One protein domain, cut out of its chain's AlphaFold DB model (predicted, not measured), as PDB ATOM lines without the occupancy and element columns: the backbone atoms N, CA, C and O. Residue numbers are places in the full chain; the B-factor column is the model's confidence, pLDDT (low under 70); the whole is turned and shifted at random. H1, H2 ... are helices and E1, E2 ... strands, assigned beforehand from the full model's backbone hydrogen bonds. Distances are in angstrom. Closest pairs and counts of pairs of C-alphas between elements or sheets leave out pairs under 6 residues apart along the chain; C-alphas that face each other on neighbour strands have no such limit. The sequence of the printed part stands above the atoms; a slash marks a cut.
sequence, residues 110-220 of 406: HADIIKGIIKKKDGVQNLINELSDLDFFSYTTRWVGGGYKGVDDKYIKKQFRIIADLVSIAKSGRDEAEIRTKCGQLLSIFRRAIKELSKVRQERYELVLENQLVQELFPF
ATOM      1  N   HIS A 110      10.962  26.761  14.597       88.69
ATOM      2  CA  HIS A 110       9.539  27.124  14.634       88.69
ATOM      3  C   HIS A 110       8.893  26.859  15.999       88.69
ATOM      4  O   HIS A 110       8.139  27.685  16.505       88.69
ATOM      5  N   ALA A 111       9.221  25.726  16.626       89.94
ATOM      6  CA  ALA A 111       8.718  25.403  17.956       89.94
ATOM      7  C   ALA A 111       9.214  26.388  19.026       89.94
ATOM      8  O   ALA A 111       8.429  26.778  19.882       89.94
ATOM      9  N   ASP A 112      10.473  26.823  18.962       90.94
ATOM     10  CA  ASP A 112      11.047  27.755  19.936       90.94
ATOM     11  C   ASP A 112      10.442  29.160  19.804       90.94
ATOM     12  O   ASP A 112      10.206  29.822  20.813       90.94
ATOM     13  N   ILE A 113      10.129  29.588  18.576       93.00
ATOM     14  CA  ILE A 113       9.422  30.847  18.296       93.00
ATOM     15  C   ILE A 113       8.033  30.827  18.941       93.00
ATOM     16  O   ILE A 113       7.715  31.683  19.766       93.00
ATOM     17  N   ILE A 114       7.223  29.810  18.625       95.62
ATOM     18  CA  ILE A 114       5.849  29.705  19.135       95.62
ATOM     19  C   ILE A 114       5.829  29.518  20.658       95.62
ATOM     20  O   ILE A 114       5.059  30.188  21.343       95.62
ATOM     21  N   LYS A 115       6.713  28.674  21.216       94.00
ATOM     22  CA  LYS A 115       6.883  28.534  22.674       94.00
ATOM     23  C   LYS A 115       7.254  29.874  23.318       94.00
ATOM     24  O   LYS A 115       6.766  30.173  24.403       94.00
ATOM     25  N   GLY A 116       8.094  30.680  22.665       94.06
ATOM     26  CA  GLY A 116       8.450  32.025  23.118       94.06
ATOM     27  C   GLY A 116       7.239  32.953  23.218       94.06
ATOM     28  O   GLY A 116       7.048  33.581  24.254       94.06
ATOM     29  N   ILE A 117       6.388  32.975  22.190       95.75
ATOM     30  CA  ILE A 117       5.162  33.790  22.164       95.75
ATOM     31  C   ILE A 117       4.174  33.344  23.250       95.75
ATOM     32  O   ILE A 117       3.631  34.186  23.958       95.75
ATOM     33  N   ILE A 118       3.980  32.032  23.427       95.00
ATOM     34  CA  ILE A 118       3.075  31.472  24.449       95.00
ATOM     35  C   ILE A 118       3.539  31.822  25.872       95.00
ATOM     36  O   ILE A 118       2.711  32.062  26.746       95.00
ATOM     37  N   LYS A 119       4.856  31.847  26.118       93.69
ATOM     38  CA  LYS A 119       5.426  32.146  27.442       93.69
ATOM     39  C   LYS A 119       5.370  33.629  27.816       93.69
ATOM     40  O   LYS A 119       5.425  33.943  29.003       93.69
ATOM     41  N   LYS A 120       5.306  34.539  26.839       94.50
ATOM     42  CA  LYS A 120       5.170  35.978  27.102       94.50
ATOM     43  C   LYS A 120       3.773  36.264  27.649       94.50
ATOM     44  O   LYS A 120       2.780  35.789  27.099       94.50
ATOM     45  N   LYS A 121       3.694  37.090  28.695       92.75
ATOM     46  CA  LYS A 121       2.415  37.594  29.207       92.75
ATOM     47  C   LYS A 121       1.652  38.274  28.064       92.75
ATOM     48  O   LYS A 121       2.217  39.121  27.381       92.75
ATOM     49  N   ASP A 122       0.412  37.844  27.839       93.50
ATOM     50  CA  ASP A 122      -0.479  38.330  26.777       93.50
ATOM     51  C   ASP A 122       0.079  38.211  25.340       93.50
ATOM     52  O   ASP A 122      -0.518  38.731  24.399       93.50
ATOM     53  N   GLY A 123       1.172  37.465  25.119       94.19
ATOM     54  CA  GLY A 123       1.886  37.437  23.836       94.19
ATOM     55  C   GLY A 123       1.031  36.970  22.656       94.19
ATOM     56  O   GLY A 123       1.064  37.570  21.584       94.19
ATOM     57  N   VAL A 124       0.204  35.939  22.861       95.94
ATOM     58  CA  VAL A 124      -0.743  35.463  21.836       95.94
ATOM     59  C   VAL A 124      -1.827  36.506  21.561       95.94
ATOM     60  O   VAL A 124      -2.188  36.719  20.410       95.94
ATOM     61  N   GLN A 125      -2.360  37.155  22.598       95.88
ATOM     62  CA  GLN A 125      -3.443  38.121  22.431       95.88
ATOM     63  C   GLN A 125      -2.947  39.394  21.733       95.88
ATOM     64  O   GLN A 125      -3.642  39.892  20.851       95.88
ATOM     65  N   ASN A 126      -1.732  39.849  22.045       95.94
ATOM     66  CA  ASN A 126      -1.082  40.971  21.366       95.94
ATOM     67  C   ASN A 126      -0.852  40.668  19.880       95.94
ATOM     68  O   ASN A 126      -1.262  41.457  19.036       95.94
ATOM     69  N   LEU A 127      -0.315  39.482  19.555       96.31
ATOM     70  CA  LEU A 127      -0.146  39.041  18.165       96.31
ATOM     71  C   LEU A 127      -1.463  39.055  17.392       96.31
ATOM     72  O   LEU A 127      -1.508  39.508  16.253       96.31
ATOM     73  N   ILE A 128      -2.538  38.545  17.995       96.44
ATOM     74  CA  ILE A 128      -3.836  38.543  17.326       96.44
ATOM     75  C   ILE A 128      -4.352  39.968  17.124       96.44
ATOM     76  O   ILE A 128      -4.852  40.256  16.042       96.44
ATOM     77  N   ASN A 129      -4.245  40.843  18.125       95.81
ATOM     78  CA  ASN A 129      -4.729  42.219  18.018       95.81
ATOM     79  C   ASN A 129      -3.998  42.979  16.904       95.81
ATOM     80  O   ASN A 129      -4.652  43.453  15.983       95.81
ATOM     81  N   GLU A 130      -2.662  42.975  16.913       95.31
ATOM     82  CA  GLU A 130      -1.867  43.672  15.893       95.31
ATOM     83  C   GLU A 130      -2.151  43.157  14.476       95.31
ATOM     84  O   GLU A 130      -2.305  43.935  13.538       95.31
ATOM     85  N   LEU A 131      -2.284  41.839  14.300       94.94
ATOM     86  CA  LEU A 131      -2.631  41.273  12.995       94.94
ATOM     87  C   LEU A 131      -4.086  41.554  12.589       94.94
ATOM     88  O   LEU A 131      -4.383  41.632  11.397       94.94
ATOM     89  N   SER A 132      -4.997  41.715  13.550       94.12
ATOM     90  CA  SER A 132      -6.393  42.080  13.273       94.12
ATOM     91  C   SER A 132      -6.498  43.524  12.796       94.12
ATOM     92  O   SER A 132      -7.224  43.785  11.841       94.12
ATOM     93  N   ASP A 133      -5.725  44.434  13.395       93.12
ATOM     94  CA  ASP A 133      -5.660  45.845  12.995       93.12
ATOM     95  C   ASP A 133      -5.132  46.005  11.558       93.12
ATOM     96  O   ASP A 133      -5.544  46.903  10.822       93.12
ATOM     97  N   LEU A 134      -4.283  45.071  11.116       91.81
ATOM     98  CA  LEU A 134      -3.794  44.976   9.736       91.81
ATOM     99  C   LEU A 134      -4.748  44.220   8.792       91.81
ATOM    100  O   LEU A 134      -4.438  44.060   7.608       91.81
ATOM    101  N   ASP A 135      -5.902  43.755   9.290       91.31
ATOM    102  CA  ASP A 135      -6.880  42.927   8.566       91.31
ATOM    103  C   ASP A 135      -6.215  41.698   7.908       91.31
ATOM    104  O   ASP A 135      -6.537  41.261   6.802       91.31
ATOM    105  N   PHE A 136      -5.233  41.130   8.612       94.12
ATOM    106  CA  PHE A 136      -4.405  40.026   8.139       94.12
ATOM    107  C   PHE A 136      -5.205  38.725   7.975       94.12
ATOM    108  O   PHE A 136      -4.957  37.931   7.064       94.12
ATOM    109  N   PHE A 137      -6.186  38.495   8.852       94.62
ATOM    110  CA  PHE A 137      -6.948  37.243   8.891       94.62
ATOM    111  C   PHE A 137      -7.910  37.067   7.708       94.62
ATOM    112  O   PHE A 137      -8.326  35.944   7.425       94.62
ATOM    113  N   SER A 138      -8.203  38.122   6.943       92.19
ATOM    114  CA  SER A 138      -8.948  37.993   5.683       92.19
ATOM    115  C   SER A 138      -8.180  37.189   4.615       92.19
ATOM    116  O   SER A 138      -8.787  36.631   3.700       92.19
ATOM    117  N   TYR A 139      -6.859  37.044   4.775       92.94
ATOM    118  CA  TYR A 139      -5.972  36.306   3.868       92.94
ATOM    119  C   TYR A 139      -5.544  34.937   4.417       92.94
ATOM    120  O   TYR A 139      -4.875  34.156   3.729       92.94
ATOM    121  N   THR A 140      -5.916  34.602   5.657       93.00
ATOM    122  CA  THR A 140      -5.520  33.334   6.270       93.00
ATOM    123  C   THR A 140      -6.375  32.176   5.783       93.00
ATOM    124  O   THR A 140      -7.603  32.213   5.789       93.00
ATOM    125  N   THR A 141      -5.713  31.095   5.373       89.31
ATOM    126  CA  THR A 141      -6.362  29.918   4.790       89.31
ATOM    127  C   THR A 141      -5.679  28.626   5.231       89.31
ATOM    128  O   THR A 141      -4.479  28.597   5.500       89.31
ATOM    129  N   ARG A 142      -6.432  27.522   5.257       86.50
ATOM    130  CA  ARG A 142      -5.920  26.171   5.540       86.50
ATOM    131  C   ARG A 142      -6.423  25.151   4.523       86.50
ATOM    132  O   ARG A 142      -7.508  25.320   3.970       86.50
ATOM    133  N   TRP A 143      -5.660  24.086   4.294       79.75
ATOM    134  CA  TRP A 143      -6.074  22.989   3.411       79.75
ATOM    135  C   TRP A 143      -7.069  22.064   4.121       79.75
ATOM    136  O   TRP A 143      -6.800  21.586   5.224       79.75
ATOM    137  N   VAL A 144      -8.224  21.818   3.503       80.69
ATOM    138  CA  VAL A 144      -9.275  20.917   3.989       80.69
ATOM    139  C   VAL A 144      -9.914  20.214   2.799       80.69
ATOM    140  O   VAL A 144     -10.499  20.875   1.946       80.69
ATOM    141  N   GLY A 145      -9.855  18.881   2.770       71.94
ATOM    142  CA  GLY A 145     -10.644  18.073   1.832       71.94
ATOM    143  C   GLY A 145     -10.431  18.419   0.354       71.94
ATOM    144  O   GLY A 145     -11.404  18.500  -0.384       71.94
ATOM    145  N   GLY A 146      -9.187  18.671  -0.064       79.00
ATOM    146  CA  GLY A 146      -8.855  18.943  -1.470       79.00
ATOM    147  C   GLY A 146      -8.892  20.417  -1.882       79.00
ATOM    148  O   GLY A 146      -8.658  20.721  -3.046       79.00
ATOM    149  N   GLY A 147      -9.154  21.340  -0.953       78.12
ATOM    150  CA  GLY A 147      -9.152  22.771  -1.244       78.12
ATOM    151  C   GLY A 147      -8.759  23.625  -0.049       78.12
ATOM    152  O   GLY A 147      -8.570  23.139   1.068       78.12
ATOM    153  N   TYR A 148      -8.638  24.927  -0.279       85.69
ATOM    154  CA  TYR A 148      -8.294  25.881   0.766       85.69
ATOM    155  C   TYR A 148      -9.528  26.598   1.300       85.69
ATOM    156  O   TYR A 148     -10.340  27.105   0.534       85.69
ATOM    157  N   LYS A 149      -9.651  26.653   2.627       89.25
ATOM    158  CA  LYS A 149     -10.732  27.349   3.331       89.25
ATOM    159  C   LYS A 149     -10.167  28.486   4.167       89.25
ATOM    160  O   LYS A 149      -9.123  28.300   4.796       89.25
ATOM    161  N   GLY A 150     -10.860  29.623   4.179       91.56
ATOM    162  CA  GLY A 150     -10.550  30.748   5.061       91.56
ATOM    163  C   GLY A 150     -10.571  30.331   6.530       91.56
ATOM    164  O   GLY A 150     -11.334  29.443   6.923       91.56
ATOM    165  N   VAL A 151      -9.701  30.937   7.327       93.06
ATOM    166  CA  VAL A 151      -9.681  30.801   8.786       93.06
ATOM    167  C   VAL A 151      -9.624  32.181   9.414       93.06
ATOM    168  O   VAL A 151      -9.079  33.096   8.810       93.06
ATOM    169  N   ASP A 152     -10.190  32.315  10.606       93.12
ATOM    170  CA  ASP A 152     -10.260  33.563  11.360       93.12
ATOM    171  C   ASP A 152      -9.296  33.559  12.559       93.12
ATOM    172  O   ASP A 152      -8.604  32.575  12.853       93.12
ATOM    173  N   ASP A 153      -9.273  34.673  13.285       93.75
ATOM    174  CA  ASP A 153      -8.488  34.839  14.503       93.75
ATOM    175  C   ASP A 153      -8.870  33.805  15.583       93.75
ATOM    176  O   ASP A 153      -7.996  33.270  16.268       93.75
ATOM    177  N   LYS A 154     -10.158  33.442  15.703       94.62
ATOM    178  CA  LYS A 154     -10.649  32.413  16.638       94.62
ATOM    179  C   LYS A 154     -10.008  31.057  16.367       94.62
ATOM    180  O   LYS A 154      -9.596  30.371  17.309       94.62
ATOM    181  N   TYR A 155      -9.892  30.663  15.099       95.00
ATOM    182  CA  TYR A 155      -9.193  29.440  14.718       95.00
ATOM    183  C   TYR A 155      -7.713  29.494  15.112       95.00
ATOM    184  O   TYR A 155      -7.204  28.530  15.691       95.00
ATOM    185  N   ILE A 156      -7.035  30.616  14.856       96.00
ATOM    186  CA  ILE A 156      -5.621  30.804  15.208       96.00
ATOM    187  C   ILE A 156      -5.422  30.754  16.730       96.00
ATOM    188  O   ILE A 156      -4.576  29.993  17.204       96.00
ATOM    189  N   LYS A 157      -6.260  31.445  17.517       96.06
ATOM    190  CA  LYS A 157      -6.266  31.363  18.991       96.06
ATOM    191  C   LYS A 157      -6.438  29.924  19.475       96.06
ATOM    192  O   LYS A 157      -5.736  29.487  20.389       96.06
ATOM    193  N   LYS A 158      -7.333  29.155  18.844       96.62
ATOM    194  CA  LYS A 158      -7.516  27.730  19.151       96.62
ATOM    195  C   LYS A 158      -6.251  26.917  18.858       96.62
ATOM    196  O   LYS A 158      -5.912  26.056  19.663       96.62
ATOM    197  N   GLN A 159      -5.543  27.178  17.754       96.44
ATOM    198  CA  GLN A 159      -4.277  26.491  17.458       96.44
ATOM    199  C   GLN A 159      -3.202  26.800  18.504       96.44
ATOM    200  O   GLN A 159      -2.550  25.875  18.981       96.44
ATOM    201  N   PHE A 160      -3.059  28.062  18.917       96.94
ATOM    202  CA  PHE A 160      -2.141  28.426  20.000       96.94
ATOM    203  C   PHE A 160      -2.481  27.715  21.311       96.94
ATOM    204  O   PHE A 160      -1.572  27.205  21.959       96.94
ATOM    205  N   ARG A 161      -3.768  27.616  21.674       96.19
ATOM    206  CA  ARG A 161      -4.202  26.877  22.871       96.19
ATOM    207  C   ARG A 161      -3.824  25.397  22.795       96.19
ATOM    208  O   ARG A 161      -3.199  24.897  23.715       96.19
ATOM    209  N   ILE A 162      -4.111  24.734  21.671       95.38
ATOM    210  CA  ILE A 162      -3.737  23.324  21.460       95.38
ATOM    211  C   ILE A 162      -2.223  23.130  21.618       95.38
ATOM    212  O   ILE A 162      -1.784  22.184  22.263       95.38
ATOM    213  N   ILE A 163      -1.416  24.023  21.037       95.75
ATOM    214  CA  ILE A 163       0.042  23.950  21.159       95.75
ATOM    215  C   ILE A 163       0.476  24.189  22.611       95.75
ATOM    216  O   ILE A 163       1.348  23.475  23.093       95.75
ATOM    217  N   ALA A 164      -0.121  25.154  23.313       94.88
ATOM    218  CA  ALA A 164       0.183  25.426  24.717       94.88
ATOM    219  C   ALA A 164      -0.127  24.215  25.614       94.88
ATOM    220  O   ALA A 164       0.715  23.833  26.428       94.88
ATOM    221  N   ASP A 165      -1.276  23.571  25.400       93.44
ATOM    222  CA  ASP A 165      -1.678  22.364  26.119       93.44
ATOM    223  C   ASP A 165      -0.660  21.240  25.878       93.44
ATOM    224  O   ASP A 165      -0.131  20.681  26.839       93.44
ATOM    225  N   LEU A 166      -0.287  20.984  24.616       93.06
ATOM    226  CA  LEU A 166       0.743  19.996  24.259       93.06
ATOM    227  C   LEU A 166       2.094  20.295  24.919       93.06
ATOM    228  O   LEU A 166       2.739  19.393  25.448       93.06
ATOM    229  N   VAL A 167       2.523  21.560  24.919       91.00
ATOM    230  CA  VAL A 167       3.781  21.987  25.551       91.00
ATOM    231  C   VAL A 167       3.756  21.754  27.063       91.00
ATOM    232  O   VAL A 167       4.793  21.417  27.628       91.00
ATOM    233  N   SER A 168       2.601  21.909  27.718       89.44
ATOM    234  CA  SER A 168       2.474  21.727  29.170       89.44
ATOM    235  C   SER A 168       2.540  20.262  29.618       89.44
ATOM    236  O   SER A 168       3.013  19.980  30.718       89.44
ATOM    237  N   ILE A 169       2.092  19.330  28.769       88.12
ATOM    238  CA  ILE A 169       2.013  17.896  29.093       88.12
ATOM    239  C   ILE A 169       3.167  17.072  28.514       88.12
ATOM    240  O   ILE A 169       3.278  15.890  28.839       88.12
ATOM    241  N   ALA A 170       4.004  17.664  27.657       85.00
ATOM    242  CA  ALA A 170       5.102  16.973  26.992       85.00
ATOM    243  C   ALA A 170       6.109  16.407  28.005       85.00
ATOM    244  O   ALA A 170       6.705  17.141  28.793       85.00
ATOM    245  N   LYS A 171       6.322  15.087  27.956       76.31
ATOM    246  CA  LYS A 171       7.271  14.358  28.822       76.31
ATOM    247  C   LYS A 171       8.345  13.619  28.024       76.31
ATOM    248  O   LYS A 171       9.315  13.146  28.609       76.31
ATOM    249  N   SER A 172       8.176  13.490  26.707       72.75
ATOM    250  CA  SER A 172       8.997  12.635  25.849       72.75
ATOM    251  C   SER A 172       9.381  13.294  24.517       72.75
ATOM    252  O   SER A 172       8.820  14.307  24.098       72.75
ATOM    253  N   GLY A 173      10.321  12.676  23.793       62.22
ATOM    254  CA  GLY A 173      10.743  13.142  22.465       62.22
ATOM    255  C   GLY A 173       9.666  13.034  21.373       62.22
ATOM    256  O   GLY A 173       9.719  13.787  20.397       62.22
ATOM    257  N   ARG A 174       8.675  12.142  21.532       66.50
ATOM    258  CA  ARG A 174       7.537  12.017  20.602       66.50
ATOM    259  C   ARG A 174       6.630  13.244  20.680       66.50
ATOM    260  O   ARG A 174       6.249  13.775  19.639       66.50
ATOM    261  N   ASP A 175       6.382  13.733  21.893       80.69
ATOM    262  CA  ASP A 175       5.580  14.937  22.144       80.69
ATOM    263  C   ASP A 175       6.230  16.159  21.475       80.69
ATOM    264  O   ASP A 175       5.574  16.959  20.810       80.69
ATOM    265  N   GLU A 176       7.562  16.252  21.540       80.44
ATOM    266  CA  GLU A 176       8.323  17.311  20.869       80.44
ATOM    267  C   GLU A 176       8.226  17.250  19.334       80.44
ATOM    268  O   GLU A 176       8.243  18.293  18.675       80.44
ATOM    269  N   ALA A 177       8.112  16.062  18.731       80.88
ATOM    270  CA  ALA A 177       7.896  15.939  17.288       80.88
ATOM    271  C   ALA A 177       6.499  16.426  16.876       80.88
ATOM    272  O   ALA A 177       6.366  17.140  15.879       80.88
ATOM    273  N   GLU A 178       5.473  16.100  17.664       86.31
ATOM    274  CA  GLU A 178       4.115  16.590  17.430       86.31
ATOM    275  C   GLU A 178       4.034  18.116  17.567       86.31
ATOM    276  O   GLU A 178       3.508  18.784  16.671       86.31
ATOM    277  N   ILE A 179       4.634  18.684  18.618       85.94
ATOM    278  CA  ILE A 179       4.709  20.138  18.822       85.94
ATOM    279  C   ILE A 179       5.366  20.815  17.614       85.94
ATOM    280  O   ILE A 179       4.826  21.787  17.083       85.94
ATOM    281  N   ARG A 180       6.502  20.292  17.127       85.00
ATOM    282  CA  ARG A 180       7.175  20.838  15.935       85.00
ATOM    283  C   ARG A 180       6.260  20.847  14.713       85.00
ATOM    284  O   ARG A 180       6.194  21.866  14.022       85.00
ATOM    285  N   THR A 181       5.534  19.757  14.472       87.56
ATOM    286  CA  THR A 181       4.587  19.651  13.354       87.56
ATOM    287  C   THR A 181       3.465  20.682  13.467       87.56
ATOM    288  O   THR A 181       3.199  21.399  12.501       87.56
ATOM    289  N   LYS A 182       2.839  20.821  14.642       88.56
ATOM    290  CA  LYS A 182       1.760  21.799  14.869       88.56
ATOM    291  C   LYS A 182       2.245  23.241  14.704       88.56
ATOM    292  O   LYS A 182       1.587  24.028  14.025       88.56
ATOM    293  N   CYS A 183       3.420  23.573  15.239       90.31
ATOM    294  CA  CYS A 183       4.026  24.895  15.061       90.31
ATOM    295  C   CYS A 183       4.335  25.188  13.585       90.31
ATOM    296  O   CYS A 183       4.060  26.286  13.107       90.31
ATOM    297  N   GLY A 184       4.853  24.206  12.838       88.25
ATOM    298  CA  GLY A 184       5.093  24.343  11.399       88.25
ATOM    299  C   GLY A 184       3.807  24.558  10.593       88.25
ATOM    300  O   GLY A 184       3.768  25.421   9.718       88.25
ATOM    301  N   GLN A 185       2.735  23.827  10.917       88.69
ATOM    302  CA  GLN A 185       1.416  24.008  10.296       88.69
ATOM    303  C   GLN A 185       0.864  25.414  10.548       88.69
ATOM    304  O   GLN A 185       0.407  26.066   9.609       88.69
ATOM    305  N   LEU A 186       0.957  25.896  11.789       93.69
ATOM    306  CA  LEU A 186       0.519  27.236  12.167       93.69
ATOM    307  C   LEU A 186       1.303  28.323  11.413       93.69
ATOM    308  O   LEU A 186       0.696  29.186  10.782       93.69
ATOM    309  N   LEU A 187       2.637  28.244  11.395       93.12
ATOM    310  CA  LEU A 187       3.467  29.187  10.635       93.12
ATOM    311  C   LEU A 187       3.205  29.122   9.128       93.12
ATOM    312  O   LEU A 187       3.277  30.143   8.453       93.12
ATOM    313  N   SER A 188       2.841  27.960   8.582       91.25
ATOM    314  CA  SER A 188       2.475  27.855   7.169       91.25
ATOM    315  C   SER A 188       1.216  28.663   6.827       91.25
ATOM    316  O   SER A 188       1.144  29.216   5.729       91.25
ATOM    317  N   ILE A 189       0.254  28.775   7.755       93.31
ATOM    318  CA  ILE A 189      -0.938  29.624   7.582       93.31
ATOM    319  C   ILE A 189      -0.524  31.098   7.508       93.31
ATOM    320  O   ILE A 189      -0.903  31.781   6.557       93.31
ATOM    321  N   PHE A 190       0.300  31.565   8.455       95.50
ATOM    322  CA  PHE A 190       0.811  32.940   8.463       95.50
ATOM    323  C   PHE A 190       1.614  33.256   7.197       95.50
ATOM    324  O   PHE A 190       1.323  34.218   6.494       95.50
ATOM    325  N   ARG A 191       2.576  32.396   6.847       94.12
ATOM    326  CA  ARG A 191       3.407  32.548   5.644       94.12
ATOM    327  C   ARG A 191       2.552  32.674   4.389       94.12
ATOM    328  O   ARG A 191       2.836  33.495   3.522       94.12
ATOM    329  N   ARG A 192       1.512  31.847   4.265       91.56
ATOM    330  CA  ARG A 192       0.632  31.896   3.103       91.56
ATOM    331  C   ARG A 192      -0.181  33.182   3.053       91.56
ATOM    332  O   ARG A 192      -0.275  33.760   1.980       91.56
ATOM    333  N   ALA A 193      -0.723  33.631   4.180       93.94
ATOM    334  CA  ALA A 193      -1.440  34.900   4.238       93.94
ATOM    335  C   ALA A 193      -0.549  36.070   3.798       93.94
ATOM    336  O   ALA A 193      -0.984  36.867   2.977       93.94
ATOM    337  N   ILE A 194       0.722  36.103   4.220       95.31
ATOM    338  CA  ILE A 194       1.701  37.099   3.745       95.31
ATOM    339  C   ILE A 194       1.893  37.003   2.219       95.31
ATOM    340  O   ILE A 194       1.852  38.017   1.524       95.31
ATOM    341  N   LYS A 195       2.050  35.785   1.675       92.50
ATOM    342  CA  LYS A 195       2.188  35.559   0.223       92.50
ATOM    343  C   LYS A 195       0.940  35.934  -0.583       92.50
ATOM    344  O   LYS A 195       1.074  36.266  -1.753       92.50
ATOM    345  N   GLU A 196      -0.260  35.819  -0.021       90.69
ATOM    346  CA  GLU A 196      -1.480  36.274  -0.701       90.69
ATOM    347  C   GLU A 196      -1.641  37.791  -0.586       90.69
ATOM    348  O   GLU A 196      -1.973  38.446  -1.571       90.69
ATOM    349  N   LEU A 197      -1.326  38.369   0.575       92.06
ATOM    350  CA  LEU A 197      -1.370  39.810   0.796       92.06
ATOM    351  C   LEU A 197      -0.463  40.561  -0.189       92.06
ATOM    352  O   LEU A 197      -0.900  41.552  -0.775       92.06
ATOM    353  N   SER A 198       0.741  40.040  -0.455       91.25
ATOM    354  CA  SER A 198       1.689  40.627  -1.416       91.25
ATOM    355  C   SER A 198       1.174  40.689  -2.858       91.25
ATOM    356  O   SER A 198       1.677  41.476  -3.654       91.25
ATOM    357  N   LYS A 199       0.162  39.888  -3.217       89.19
ATOM    358  CA  LYS A 199      -0.458  39.908  -4.553       89.19
ATOM    359  C   LYS A 199      -1.632  40.878  -4.649       89.19
ATOM    360  O   LYS A 199      -2.009  41.249  -5.756       89.19
ATOM    361  N   VAL A 200      -2.254  41.217  -3.519       89.44
ATOM    362  CA  VAL A 200      -3.557  41.900  -3.490       89.44
ATOM    363  C   VAL A 200      -3.452  43.328  -2.956       89.44
ATOM    364  O   VAL A 200      -4.144  44.206  -3.467       89.44
ATOM    365  N   ARG A 201      -2.623  43.589  -1.934       89.06
ATOM    366  CA  ARG A 201      -2.479  44.919  -1.312       89.06
ATOM    367  C   ARG A 201      -1.043  45.188  -0.862       89.06
ATOM    368  O   ARG A 201      -0.659  44.814   0.243       89.06
ATOM    369  N   GLN A 202      -0.294  45.907  -1.696       88.31
ATOM    370  CA  GLN A 202       1.119  46.218  -1.462       88.31
ATOM    371  C   GLN A 202       1.363  47.042  -0.182       88.31
ATOM    372  O   GLN A 202       2.195  46.654   0.628       88.31
ATOM    373  N   GLU A 203       0.596  48.111   0.058       89.50
ATOM    374  CA  GLU A 203       0.775  48.972   1.246       89.50
ATOM    375  C   GLU A 203       0.619  48.192   2.561       89.50
ATOM    376  O   GLU A 203       1.424  48.301   3.482       89.50
ATOM    377  N   ARG A 204      -0.405  47.333   2.646       90.31
ATOM    378  CA  ARG A 204      -0.613  46.481   3.826       90.31
ATOM    379  C   ARG A 204       0.445  45.396   3.952       90.31
ATOM    380  O   ARG A 204       0.796  45.024   5.065       90.31
ATOM    381  N   TYR A 205       0.918  44.865   2.830       93.62
ATOM    382  CA  TYR A 205       2.007  43.900   2.823       93.62
ATOM    383  C   TYR A 205       3.273  44.490   3.456       93.62
ATOM    384  O   TYR A 205       3.866  43.836   4.309       93.62
ATOM    385  N   GLU A 206       3.630  45.730   3.122       93.50
ATOM    386  CA  GLU A 206       4.780  46.432   3.709       93.50
ATOM    387  C   GLU A 206       4.614  46.630   5.222       93.50
ATOM    388  O   GLU A 206       5.483  46.208   5.984       93.50
ATOM    389  N   LEU A 207       3.446  47.104   5.678       94.56
ATOM    390  CA  LEU A 207       3.140  47.225   7.114       94.56
ATOM    391  C   LEU A 207       3.242  45.885   7.864       94.56
ATOM    392  O   LEU A 207       3.700  45.829   9.006       94.56
ATOM    393  N   VAL A 208       2.825  44.784   7.231       94.56
ATOM    394  CA  VAL A 208       2.954  43.434   7.798       94.56
ATOM    395  C   VAL A 208       4.419  43.001   7.883       94.56
ATOM    396  O   VAL A 208       4.789  42.354   8.859       94.56
ATOM    397  N   LEU A 209       5.266  43.340   6.907       94.88
ATOM    398  CA  LEU A 209       6.697  43.021   6.961       94.88
ATOM    399  C   LEU A 209       7.460  43.855   8.000       94.88
ATOM    400  O   LEU A 209       8.435  43.364   8.572       94.88
ATOM    401  N   GLU A 210       7.024  45.087   8.252       93.88
ATOM    402  CA  GLU A 210       7.592  45.981   9.269       93.88
ATOM    403  C   GLU A 210       7.143  45.626  10.696       93.88
ATOM    404  O   GLU A 210       7.793  46.003  11.672       93.88
ATOM    405  N   ASN A 211       6.059  44.859  10.839       94.50
ATOM    406  CA  ASN A 211       5.535  44.463  12.139       94.50
ATOM    407  C   ASN A 211       6.522  43.557  12.911       94.50
ATOM    408  O   ASN A 211       6.918  42.480  12.454       94.50
ATOM    409  N   GLN A 212       6.865  43.958  14.139       93.06
ATOM    410  CA  GLN A 212       7.848  43.255  14.975       93.06
ATOM    411  C   GLN A 212       7.430  41.825  15.338       93.06
ATOM    412  O   GLN A 212       8.283  40.939  15.423       93.06
ATOM    413  N   LEU A 213       6.136  41.561  15.536       93.50
ATOM    414  CA  LEU A 213       5.648  40.220  15.853       93.50
ATOM    415  C   LEU A 213       5.677  39.303  14.624       93.50
ATOM    416  O   LEU A 213       5.986  38.117  14.750       93.50
ATOM    417  N   VAL A 214       5.439  39.841  13.425       95.06
ATOM    418  CA  VAL A 214       5.638  39.108  12.164       95.06
ATOM    419  C   VAL A 214       7.113  38.777  11.960       95.06
ATOM    420  O   VAL A 214       7.443  37.641  11.614       95.06
ATOM    421  N   GLN A 215       8.010  39.721  12.243       95.25
ATOM    422  CA  GLN A 215       9.451  39.474  12.230       95.25
ATOM    423  C   GLN A 215       9.876  38.475  13.319       95.25
ATOM    424  O   GLN A 215      10.783  37.681  13.093       95.25
ATOM    425  N   GLU A 216       9.202  38.415  14.471       94.00
ATOM    426  CA  GLU A 216       9.439  37.354  15.458       94.00
ATOM    427  C   GLU A 216       9.012  35.969  14.934       94.00
ATOM    428  O   GLU A 216       9.720  34.983  15.170       94.00
ATOM    429  N   LEU A 217       7.889  35.889  14.204       95.31
ATOM    430  CA  LEU A 217       7.413  34.661  13.551       95.31
ATOM    431  C   LEU A 217       8.339  34.210  12.413       95.31
ATOM    432  O   LEU A 217       8.573  33.009  12.245       95.31
ATOM    433  N   PHE A 218       8.884  35.164  11.656       96.12
ATOM    434  CA  PHE A 218       9.769  34.938  10.513       96.12
ATOM    435  C   PHE A 218      11.029  35.817  10.611       96.12
ATOM    436  O   PHE A 218      11.142  36.820   9.905       96.12
ATOM    437  N   PRO A 219      12.021  35.420  11.433       95.19
ATOM    438  CA  PRO A 219      13.191  36.252  11.746       95.19
ATOM    439  C   PRO A 219      13.973  36.741  10.526       95.19
ATOM    440  O   PRO A 219      14.508  37.846  10.521       95.19
ATOM    441  N   PHE A 220      14.015  35.940   9.461       95.44
ATOM    442  CA  PHE A 220      14.760  36.289   8.255       95.44
ATOM    443  C   PHE A 220      14.180  37.507   7.509       95.44
ATOM    444  O   PHE A 220      14.917  38.155   6.772       95.44
TER     445      PHE A 220
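Overview. This is residues 110 to 220 of the 406 residues of an uncharacterized protein of Beggiatoa sp. 4572_84 (UniProt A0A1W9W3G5). One long helix, H5, runs the length of the domain; H4 comes back beside its first part, H6 folds back from its last part, and H1 is set across both H4 and H5. H2 packs on the beginning of H4, small H7 sits among H1, H2, H5 and H6, and the small hairpin of E1 and E2 sticks out with its turn, residues 145 and 146, outermost. The printed part has 111 residues, with seven named helices and two named strands in the order H1 H2 H3 E1 E2 H4 H5 H6 H7; the two-stranded sheet is antiparallel and the class is mostly helix. The whole is compact, with a radius of gyration of the C-alphas of 14.1 A and spans of 45 by 36 by 25 A.

Arrangement. H1, residues 110 to 119, and H5, residues 173 to 200, are the hubs, touching four helices each. They touch each other about perpendicular, at 87 degrees, through residues 179 to 187 of H5, with the C-alphas of Ala 111 and Arg 180 closest at 5.2 A. H1 and H2, residues 123 to 133, touch only at the corner, and only just, with 3 pairs of C-alphas within 8 A; the closest are those of Ile 117 and Gly 123, 5.2 A. H2 touches residues 153 to 160 of H4, residues 153 to 169, at a shallow tilt of 13 degrees, opposite ways; the C-alphas of Ile 128 and Asp 153 are closest, 6.6 A. H3, residues 136 to 139, touches H5, with the C-alphas of Tyr 139 and Ala 193 closest at 4.8 A. E1, residues 141 to 144, and E2, residues 147 to 150, form an antiparallel hairpin, with N 142 and O 149 within hydrogen-bond range at 2.8 A; E2 and H5 are apart. H4 and H5 form a helical hairpin at a shallow tilt of 19 degrees, the C-alphas of Ile 163 and Ile 179 closest at 6.5 A. H5 and H6, residues 202 to 210, form another, at a tilt of 35.4 degrees, only just steep, the C-alphas of Ser 198 and Tyr 205 closest at 5.4 A. H7, residues 212 to 217, touches H1, with the C-alphas of Ile 113 and Leu 217 closest at 6.4 A. Every O i to N i+4 pair is within hydrogen-bond range in H1, H2, H4, H6 and H7, and 23 of 24 in H5; H3 is too short for such a pair.

Along the chain. H1 begins at C-alpha 110 (9.539, 27.124, 14.634) and is 14.4 A long; H2 is 15.7 A. H4 is 24.7 A and H5 41.3 A, from C-alpha 173 (10.743, 13.142, 22.465) to C-alpha 200. H6 is 12.5 A, and H7 ends at C-alpha 217 (7.413, 34.661, 13.551).

Size, cuts and confidence. The two C-alphas farthest apart are those of Lys 171 and Glu 203, 44.7 A. The printed part has no cut, and the links between its elements are tight. The mean pLDDT of the printed part is 90.9; residues 173 to 174 are under 70.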